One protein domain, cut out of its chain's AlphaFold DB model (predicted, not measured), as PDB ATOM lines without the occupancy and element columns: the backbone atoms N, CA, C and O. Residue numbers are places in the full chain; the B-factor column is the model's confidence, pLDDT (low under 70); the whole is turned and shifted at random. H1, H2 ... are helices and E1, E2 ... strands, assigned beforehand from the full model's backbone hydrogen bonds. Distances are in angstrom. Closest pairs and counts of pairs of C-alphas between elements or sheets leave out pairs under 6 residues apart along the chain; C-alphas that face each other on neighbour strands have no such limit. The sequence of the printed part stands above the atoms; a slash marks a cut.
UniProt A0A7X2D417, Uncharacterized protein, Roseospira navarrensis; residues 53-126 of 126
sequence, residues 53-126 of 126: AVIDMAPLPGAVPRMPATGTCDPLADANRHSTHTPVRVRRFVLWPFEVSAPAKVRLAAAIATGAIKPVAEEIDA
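Overview. This is residues 53 to 126 of the 126 residues of an uncharacterized protein of Roseospira navarrensis (UniProt A0A7X2D417). A small sheet of three short strands has helix H2 over one face, covering E1 and E3, while the short helix H1 lies in a loop off one end of E3, from which residues 78 to 83 stick out. Much of the rest is unnamed chain: residues 58 to 70 lead from E1 to E2, and residues 114 to 126 run on after H2. The printed part has 74 residues with named elements in the order E1, E2, H1, E3, H2; the mixed sheet has the order E1, E3, E2. The class is mixed, helices and strands, with under half of the residues in named elements. The whole is only just loose, close to compact, with a radius of gyration of the C-alphas of 13.7 A and spans of 38 by 34 by 19 A.

Arrangement. E1, residues 53 to 57, is an edge strand and the parallel neighbour of E3, residues 90 to 95, at 26 degrees; N 54 and O 91 are 2.8 A apart and N 93 and O 54 2.9 A, within hydrogen-bond range. E2, residues 71 to 73, the other edge strand, meets E3 only at a point, where C-alphas 72 and 91 face each other at 4.4 A. H1, residues 75 to 79, is only just not on the sheet, with 4 pairs of C-alphas within 10 A. H2, residues 102 to 113, is on the sheet at a height of 9.5 A over it, over E1 and E3, and runs along the strands, at 21 degrees to E3 on the local plane. Its closest C-alphas to E1 are Ala 113 and Ala 53, 6.1 A. H1 and H2 are apart. In both, every O i to N i+4 pair is within hydrogen-bond range.

Along the chain. E1 begins at C-alpha 53 (143.991, 173.902, 189.679) and is 12.9 A long. E2 and H1 are short, E3 is 16.0 A, and H2, 16.3 A, ends at C-alpha 113 (141.336, 172.917, 195.074).

Size, cuts and confidence. The C-alphas of Thr 84 and Val 100, the two farthest apart, are 39.9 A from each other. The printed part has no cut, and the link from E1 to E2 is long. The pLDDT is under 70 at residues 81 to 83 and 122 to 126.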
ATOM      1  N   ALA A  53     142.613 173.598 189.324       95.44
ATOM      2  CA  ALA A  53     143.991 173.902 189.679       95.44
ATOM      3  C   ALA A  53     144.910 173.871 188.452       95.44
ATOM      4  O   ALA A  53     144.678 173.114 187.509       95.44
ATOM      5  N   VAL A  54     145.994 174.639 188.520       95.62
ATOM      6  CA  VAL A  54     147.166 174.536 187.649       95.62
ATOM      7  C   VAL A  54     148.355 174.106 188.496       95.62
ATOM      8  O   VAL A  54     148.585 174.638 189.584       95.62
ATOM      9  N   ILE A  55     149.109 173.130 187.997       95.88
ATOM     10  CA  ILE A  55     150.331 172.645 188.632       95.88
ATOM     11  C   ILE A  55     151.493 172.950 187.699       95.88
ATOM     12  O   ILE A  55     151.646 172.309 186.658       95.88
ATOM     13  N   ASP A  56     152.330 173.899 188.092       95.12
ATOM     14  CA  ASP A  56     153.562 174.179 187.379       95.12
ATOM     15  C   ASP A  56     154.633 173.173 187.748       95.12
ATOM     16  O   ASP A  56     154.962 172.965 188.921       95.12
ATOM     17  N   MET A  57     155.229 172.601 186.713       95.94
ATOM     18  CA  MET A  57     156.378 171.727 186.846       95.94
ATOM     19  C   MET A  57     157.650 172.570 186.917       95.94
ATOM     20  O   MET A  57     158.132 173.087 185.910       95.94
ATOM     21  N   ALA A  58     158.200 172.707 188.120       95.88
ATOM     22  CA  ALA A  58     159.476 173.366 188.336       95.88
ATOM     23  C   ALA A  58     160.598 172.611 187.596       95.88
ATOM     24  O   ALA A  58     160.638 171.379 187.647       95.88
ATOM     25  N   PRO A  59     161.545 173.311 186.945       95.19
ATOM     26  CA  PRO A  59     162.613 172.658 186.185       95.19
ATOM     27  C   PRO A  59     163.654 171.982 187.086       95.19
ATOM     28  O   PRO A  59     164.290 171.010 186.687       95.19
ATOM     29  N   LEU A  60     163.831 172.487 188.310       96.12
ATOM     30  CA  LEU A  60     164.817 172.022 189.282       96.12
ATOM     31  C   LEU A  60     164.162 171.880 190.664       96.12
ATOM     32  O   LEU A  60     163.284 172.678 190.996       96.12
ATOM     33  N   PRO A  61     164.626 170.946 191.515       93.56
ATOM     34  CA  PRO A  61     164.060 170.749 192.851       93.56
ATOM     35  C   PRO A  61     164.168 172.004 193.728       93.56
ATOM     36  O   PRO A  61     163.239 172.333 194.458       93.56
ATOM     37  N   GLY A  62     165.273 172.748 193.617       94.12
ATOM     38  CA  GLY A  62     165.496 173.984 194.375       94.12
ATOM     39  C   GLY A  62     164.604 175.161 193.965       94.12
ATOM     40  O   GLY A  62     164.589 176.167 194.666       94.12
ATOM     41  N   ALA A  63     163.865 175.050 192.856       94.38
ATOM     42  CA  ALA A  63     162.939 176.085 192.401       94.38
ATOM     43  C   ALA A  63     161.543 175.973 193.047       94.38
ATOM     44  O   ALA A  63     160.710 176.854 192.846       94.38
ATOM     45  N   VAL A  64     161.279 174.916 193.826       94.31
ATOM     46  CA  VAL A  64     160.044 174.787 194.609       94.31
ATOM     47  C   VAL A  64     160.207 175.538 195.939       94.31
ATOM     48  O   VAL A  64     161.092 175.188 196.725       94.31
ATOM     49  N   PRO A  65     159.372 176.552 196.240       90.50
ATOM     50  CA  PRO A  65     159.448 177.271 197.508       90.50
ATOM     51  C   PRO A  65     159.156 176.347 198.697       90.50
ATOM     52  O   PRO A  65     158.205 175.570 198.666       90.50
ATOM     53  N   ARG A  66     159.934 176.464 199.782       87.00
ATOM     54  CA  ARG A  66     159.672 175.712 201.026       87.00
ATOM     55  C   ARG A  66     158.397 176.172 201.734       87.00
ATOM     56  O   ARG A  66     157.698 175.349 202.310       87.00
ATOM     57  N   MET A  67     158.124 177.475 201.680       85.75
ATOM     58  CA  MET A  67     156.905 178.106 202.184       85.75
ATOM     59  C   MET A  67     156.207 178.790 201.002       85.75
ATOM     60  O   MET A  67     156.501 179.952 200.712       85.75
ATOM     61  N   PRO A  68     155.390 178.059 200.225       84.38
ATOM     62  CA  PRO A  68     154.714 178.639 199.075       84.38
ATOM     63  C   PRO A  68     153.622 179.607 199.539       84.38
ATOM     64  O   PRO A  68     152.850 179.296 200.442       84.38
ATOM     65  N   ALA A  69     153.540 180.770 198.895       82.12
ATOM     66  CA  ALA A  69     152.380 181.642 199.035       82.12
ATOM     67  C   ALA A  69     151.151 180.996 198.374       82.12
ATOM     68  O   ALA A  69     151.282 180.217 197.424       82.12
ATOM     69  N   THR A  70     149.953 181.363 198.828       83.19
ATOM     70  CA  THR A  70     148.699 181.010 198.153       83.19
ATOM     71  C   THR A  70     148.659 181.653 196.768       83.19
ATOM     72  O   THR A  70     148.442 182.856 196.620       83.19
ATOM     73  N   GLY A  71     148.915 180.845 195.741       88.00
ATOM     74  CA  GLY A  71     148.963 181.283 194.351       88.00
ATOM     75  C   GLY A  71     147.637 181.073 193.628       88.00
ATOM     76  O   GLY A  71     146.993 180.032 193.759       88.00
ATOM     77  N   THR A  72     147.267 182.038 192.788       92.69
ATOM     78  CA  THR A  72     146.233 181.865 191.758       92.69
ATOM     79  C   THR A  72     146.772 182.318 190.409       92.69
ATOM     80  O   THR A  72     147.580 183.246 190.363       92.69
ATOM     81  N   CYS A  73     146.303 181.719 189.322       92.62
ATOM     82  CA  CYS A  73     146.592 182.145 187.954       92.62
ATOM     83  C   CYS A  73     145.321 182.237 187.117       92.62
ATOM     84  O   CYS A  73     144.255 181.798 187.552       92.62
ATOM     85  N   ASP A  74     145.480 182.785 185.915       92.00
ATOM     86  CA  ASP A  74     144.453 182.836 184.887       92.00
ATOM     87  C   ASP A  74     144.902 182.036 183.656       92.00
ATOM     88  O   ASP A  74     145.675 182.540 182.833       92.00
ATOM     89  N   PRO A  75     144.433 180.784 183.514       90.44
ATOM     90  CA  PRO A  75     144.864 179.928 182.416       90.44
ATOM     91  C   PRO A  75     144.453 180.442 181.029       90.44
ATOM     92  O   PRO A  75     145.122 180.115 180.051       90.44
ATOM     93  N   LEU A  76     143.375 181.230 180.915       87.38
ATOM     94  CA  LEU A  76     142.945 181.798 179.632       87.38
ATOM     95  C   LEU A  76     143.876 182.932 179.205       87.38
ATOM     96  O   LEU A  76     144.306 182.962 178.049       87.38
ATOM     97  N   ALA A  77     144.246 183.805 180.143       86.50
ATOM     98  CA  ALA A  77     145.241 184.847 179.907       86.50
ATOM     99  C   ALA A  77     146.616 184.256 179.560       86.50
ATOM    100  O   ALA A  77     147.280 184.724 178.631       86.50
ATOM    101  N   ASP A  78     147.025 183.199 180.265       84.06
ATOM    102  CA  ASP A  78     148.308 182.533 180.040       84.06
ATOM    103  C   ASP A  78     148.355 181.822 178.674       84.06
ATOM    104  O   ASP A  78     149.368 181.896 177.970       84.06
ATOM    105  N   ALA A  79     147.254 181.180 178.263       80.19
ATOM    106  CA  ALA A  79     147.139 180.501 176.971       80.19
ATOM    107  C   ALA A  79     146.954 181.470 175.789       80.19
ATOM    108  O   ALA A  79     147.368 181.164 174.668       80.19
ATOM    109  N   ASN A  80     146.341 182.634 176.016       77.50
ATOM    110  CA  ASN A  80     146.113 183.649 174.995       77.50
ATOM    111  C   ASN A  80     146.272 185.065 175.565       77.50
ATOM    112  O   ASN A  80     145.303 185.727 175.934       77.50
ATOM    113  N   ARG A  81     147.513 185.565 175.544       67.81
ATOM    114  CA  ARG A  81     147.902 186.873 176.107       67.81
ATOM    115  C   ARG A  81     147.189 188.088 175.501       67.81
ATOM    116  O   ARG A  81     147.259 189.166 176.075       67.81
ATOM    117  N   HIS A  82     146.530 187.929 174.354       69.81
ATOM    118  CA  HIS A  82     145.777 188.994 173.683       69.81
ATOM    119  C   HIS A  82     144.258 188.840 173.848       69.81
ATOM    120  O   HIS A  82     143.494 189.582 173.235       69.81
ATOM    121  N   SER A  83     143.797 187.868 174.640       68.00
ATOM    122  CA  SER A  83     142.374 187.653 174.869       68.00
ATOM    123  C   SER A  83     141.805 188.722 175.799       68.00
ATOM    124  O   SER A  83     142.162 188.794 176.975       68.00
ATOM    125  N   THR A  84     140.866 189.520 175.294       72.94
ATOM    126  CA  THR A  84     139.985 190.344 176.125       72.94
ATOM    127  C   THR A  84     138.947 189.430 176.778       72.94
ATOM    128  O   THR A  84     137.958 189.068 176.143       72.94
ATOM    129  N   HIS A  85     139.185 189.012 178.018       77.81
ATOM    130  CA  HIS A  85     138.261 188.176 178.787       77.81
ATOM    131  C   HIS A  85     138.196 188.645 180.242       77.81
ATOM    132  O   HIS A  85     139.098 189.323 180.737       77.81
ATOM    133  N   THR A  86     137.110 188.297 180.930       83.06
ATOM    134  CA  THR A  86     137.023 188.451 182.384       83.06
ATOM    135  C   THR A  86     137.994 187.473 183.039       83.06
ATOM    136  O   THR A  86     137.890 186.278 182.744       83.06
ATOM    137  N   PRO A  87     138.889 187.933 183.934       85.19
ATOM    138  CA  PRO A  87     139.877 187.044 184.509       85.19
ATOM    139  C   PRO A  87     139.253 185.895 185.297       85.19
ATOM    140  O   PRO A  87     138.346 186.119 186.104       85.19
ATOM    141  N   VAL A  88     139.769 184.681 185.113       88.25
ATOM    142  CA  VAL A  88     139.381 183.519 185.927       88.25
ATOM    143  C   VAL A  88     140.508 183.190 186.892       88.25
ATOM    144  O   VAL A  88     141.664 183.093 186.500       88.25
ATOM    145  N   ARG A  89     140.187 183.016 188.177       89.69
ATOM    146  CA  ARG A  89     141.182 182.685 189.205       89.69
ATOM    147  C   ARG A  89     141.126 181.198 189.504       89.69
ATOM    148  O   ARG A  89     140.183 180.715 190.118       89.69
ATOM    149  N   VAL A  90     142.167 180.492 189.090       93.12
ATOM    150  CA  VAL A  90     142.378 179.072 189.373       93.12
ATOM    151  C   VAL A  90     143.542 178.940 190.352       93.12
ATOM    152  O   VAL A  90     144.512 179.694 190.256       93.12
ATOM    153  N   ARG A  91     143.473 178.006 191.311       94.25
ATOM    154  CA  ARG A  91     144.585 177.786 192.250       94.25
ATOM    155  C   ARG A  91     145.835 177.325 191.509       94.25
ATOM    156  O   ARG A  91     145.760 176.462 190.640       94.25
ATOM    157  N   ARG A  92     146.985 177.876 191.882       95.31
ATOM    158  CA  ARG A  92     148.281 177.564 191.281       95.31
ATOM    159  C   ARG A  92     149.190 176.923 192.315       95.31
ATOM    160  O   ARG A  92     149.440 177.500 193.370       95.31
ATOM    161  N   PHE A  93     149.720 175.759 191.974       95.56
ATOM    162  CA  PHE A  93     150.707 175.036 192.764       95.56
ATOM    163  C   PHE A  93     151.989 174.873 191.954       95.56
ATOM    164  O   PHE A  93     151.947 174.800 190.729       95.56
ATOM    165  N   VAL A  94     153.129 174.787 192.633       95.62
ATOM    166  CA  VAL A  94     154.431 174.541 192.004       95.62
ATOM    167  C   VAL A  94     155.004 173.259 192.590       95.62
ATOM    168  O   VAL A  94     155.106 173.138 193.809       95.62
ATOM    169  N   LEU A  95     155.369 172.304 191.736       96.06
ATOM    170  CA  LEU A  95     155.924 171.006 192.125       96.06
ATOM    171  C   LEU A  95     157.121 170.661 191.242       96.06
ATOM    172  O   LEU A  95     157.134 170.980 190.057       96.06
ATOM    173  N   TRP A  96     158.116 169.959 191.783       97.25
ATOM    174  CA  TRP A  96     159.154 169.349 190.952       97.25
ATOM    175  C   TRP A  96     158.666 167.958 190.525       97.25
ATOM    176  O   TRP A  96     158.453 167.111 191.387       97.25
ATOM    177  N   PRO A  97     158.450 167.685 189.226       96.88
ATOM    178  CA  PRO A  97     157.709 166.495 188.794       96.88
ATOM    179  C   PRO A  97     158.458 165.172 189.015       96.88
ATOM    180  O   PRO A  97     157.838 164.113 188.978       96.88
ATOM    181  N   PHE A  98     159.773 165.219 189.236       96.31
ATOM    182  CA  PHE A  98     160.623 164.030 189.339       96.31
ATOM    183  C   PHE A  98     160.894 163.576 190.780       96.31
ATOM    184  O   PHE A  98     161.672 162.646 190.992       96.31
ATOM    185  N   GLU A  99     160.259 164.185 191.785       95.62
ATOM    186  CA  GLU A  99     160.286 163.624 193.138       95.62
ATOM    187  C   GLU A  99     159.323 162.439 193.281       95.62
ATOM    188  O   GLU A  99     158.226 162.432 192.723       95.62
ATOM    189  N   VAL A 100     159.685 161.471 194.128       97.06
ATOM    190  CA  VAL A 100     158.861 160.277 194.415       97.06
ATOM    191  C   VAL A 100     157.453 160.650 194.892       97.06
ATOM    192  O   VAL A 100     156.481 159.958 194.601       97.06
ATOM    193  N   SER A 101     157.328 161.764 195.614       96.25
ATOM    194  CA  SER A 101     156.057 162.213 196.181       96.25
ATOM    195  C   SER A 101     155.166 162.995 195.202       96.25
ATOM    196  O   SER A 101     154.030 163.313 195.560       96.25
ATOM    197  N   ALA A 102     155.617 163.283 193.972       96.50
ATOM    198  CA  ALA A 102     154.897 164.151 193.037       96.50
ATOM    199  C   ALA A 102     153.448 163.692 192.768       96.50
ATOM    200  O   ALA A 102     152.542 164.516 192.919       96.50
ATOM    201  N   PRO A 103     153.154 162.401 192.493       97.38
ATOM    202  CA  PRO A 103     151.772 161.959 192.289       97.38
ATOM    203  C   PRO A 103     150.881 162.161 193.522       97.38
ATOM    204  O   PRO A 103     149.704 162.498 193.392       97.38
ATOM    205  N   ALA A 104     151.430 161.979 194.727       97.56
ATOM    206  CA  ALA A 104     150.698 162.203 195.971       97.56
ATOM    207  C   ALA A 104     150.405 163.696 196.182       97.56
ATOM    208  O   ALA A 104     149.282 164.056 196.535       97.56
ATOM    209  N   LYS A 105     151.373 164.572 195.885       96.00
ATOM    210  CA  LYS A 105     151.185 166.028 195.939       96.00
ATOM    211  C   LYS A 105     150.162 166.527 194.918       96.00
ATOM    212  O   LYS A 105     149.372 167.399 195.257       96.00
ATOM    213  N   VAL A 106     150.104 165.944 193.718       96.88
ATOM    214  CA  VAL A 106     149.061 166.254 192.718       96.88
ATOM    215  C   VAL A 106     147.665 165.920 193.255       96.88
ATOM    216  O   VAL A 106     146.753 166.738 193.153       96.88
ATOM    217  N   ARG A 107     147.490 164.748 193.884       96.88
ATOM    218  CA  ARG A 107     146.209 164.369 194.511       96.88
ATOM    219  C   ARG A 107     145.834 165.309 195.659       96.88
ATOM    220  O   ARG A 107     144.676 165.703 195.763       96.88
ATOM    221  N   LEU A 108     146.807 165.695 196.486       96.06
ATOM    222  CA  LEU A 108     146.603 166.657 197.571       96.06
ATOM    223  C   LEU A 108     146.205 168.040 197.037       96.06
ATOM    224  O   LEU A 108     145.265 168.638 197.548       96.06
ATOM    225  N   ALA A 109     146.862 168.523 195.979       95.75
ATOM    226  CA  ALA A 109     146.520 169.784 195.325       95.75
ATOM    227  C   ALA A 109     145.083 169.772 194.778       95.75
ATOM    228  O   ALA A 109     144.350 170.741 194.967       95.75
ATOM    229  N   ALA A 110     144.651 168.662 194.167       95.50
ATOM    230  CA  ALA A 110     143.267 168.494 193.724       95.50
ATOM    231  C   ALA A 110     142.282 168.522 194.907       95.50
ATOM    232  O   ALA A 110     141.288 169.244 194.862       95.50
ATOM    233  N   ALA A 111     142.579 167.807 195.996       96.31
ATOM    234  CA  ALA A 111     141.751 167.827 197.201       96.31
ATOM    235  C   ALA A 111     141.638 169.240 197.805       96.31
ATOM    236  O   ALA A 111     140.537 169.672 198.137       96.31
ATOM    237  N   ILE A 112     142.741 169.995 197.863       94.62
ATOM    238  CA  ILE A 112     142.742 171.398 198.306       94.62
ATOM    239  C   ILE A 112     141.902 172.277 197.375       94.62
ATOM    240  O   ILE A 112     141.079 173.065 197.832       94.62
ATOM    241  N   ALA A 113     142.065 172.126 196.061       93.31
ATOM    242  CA  ALA A 113     141.336 172.917 195.074       93.31
ATOM    243  C   ALA A 113     139.822 172.652 195.076       93.31
ATOM    244  O   ALA A 113     139.045 173.566 194.819       93.31
ATOM    245  N   THR A 114     139.400 171.433 195.420       93.38
ATOM    246  CA  THR A 114     137.979 171.097 195.640       93.38
ATOM    247  C   THR A 114     137.451 171.485 197.026       93.38
ATOM    248  O   THR A 114     136.267 171.305 197.294       93.38
ATOM    249  N   GLY A 115     138.302 171.990 197.926       92.38
ATOM    250  CA  GLY A 115     137.931 172.323 199.304       92.38
ATOM    251  C   GLY A 115     137.790 171.119 200.243       92.38
ATOM    252  O   GLY A 115     137.416 171.298 201.400       92.38
ATOM    253  N   ALA A 116     138.116 169.905 199.785       95.06
ATOM    254  CA  ALA A 116     138.106 168.697 200.613       95.06
ATOM    255  C   ALA A 116     139.196 168.716 201.699       95.06
ATOM    256  O   ALA A 116     139.064 168.053 202.725       95.06
ATOM    257  N   ILE A 117     140.277 169.468 201.472       93.81
ATOM    258  CA  ILE A 117     141.357 169.708 202.434       93.81
ATOM    259  C   ILE A 117     141.614 171.216 202.500       93.81
ATOM    260  O   ILE A 117     141.722 171.864 201.463       93.81
ATOM    261  N   LYS A 118     141.750 171.772 203.706       89.62
ATOM    262  CA  LYS A 118     142.086 173.186 203.916       89.62
ATOM    263  C   LYS A 118     143.518 173.323 204.447       89.62
ATOM    264  O   LYS A 118     143.851 172.661 205.430       89.62
ATOM    265  N   PRO A 119     144.392 174.118 203.804       86.25
ATOM    266  CA  PRO A 119     145.712 174.417 204.347       86.25
ATOM    267  C   PRO A 119     145.604 175.300 205.594       86.25
ATOM    268  O   PRO A 119     144.873 176.283 205.587       86.25
ATOM    269  N   VAL A 120     146.411 175.017 206.618       82.94
ATOM    270  CA  VAL A 120     146.438 175.798 207.875       82.94
ATOM    271  C   VAL A 120     146.738 177.283 207.635       82.94
ATOM    272  O   VAL A 120     146.195 178.144 208.316       82.94
ATOM    273  N   ALA A 121     147.567 177.605 206.639       72.00
ATOM    274  CA  ALA A 121     147.890 178.990 206.293       72.00
ATOM    275  C   ALA A 121     146.665 179.812 205.837       72.00
ATOM    276  O   ALA A 121     146.716 181.030 205.897       72.00
ATOM    277  N   GLU A 122     145.578 179.163 205.407       66.94
ATOM    278  CA  GLU A 122     144.336 179.828 204.988       66.94
ATOM    279  C   GLU A 122     143.311 179.956 206.129       66.94
ATOM    280  O   GLU A 122     142.292 180.616 205.955       66.94
ATOM    281  N   GLU A 123     143.558 179.340 207.292       58.34
ATOM    282  CA  GLU A 123     142.686 179.433 208.477       58.34
ATOM    283  C   GLU A 123     143.053 180.598 209.404       58.34
ATOM    284  O   GLU A 123     142.245 180.983 210.241       58.34
ATOM    285  N   ILE A 124     144.256 181.162 209.276       52.28
ATOM    286  CA  ILE A 124     144.732 182.268 210.127       52.28
ATOM    287  C   ILE A 124     144.241 183.635 209.603       52.28
ATOM    288  O   ILE A 124     144.152 184.587 210.375       52.28
ATOM    289  N   ASP A 125     143.871 183.709 208.321       46.44
ATOM    290  CA  ASP A 125     143.398 184.925 207.640       46.44
ATOM    291  C   ASP A 125     141.858 184.984 207.465       46.44
ATOM    292  O   ASP A 125     141.356 185.878 206.777       46.44
ATOM    293  N   ALA A 126     141.106 184.039 208.052       45.91
ATOM    294  CA  ALA A 126     139.640 183.927 207.969       45.91
ATOM    295  C   ALA A 126     138.958 184.248 209.309       45.91
ATOM    296  O   ALA A 126     137.877 184.882 209.269       45.91
TER     297      ALA A 126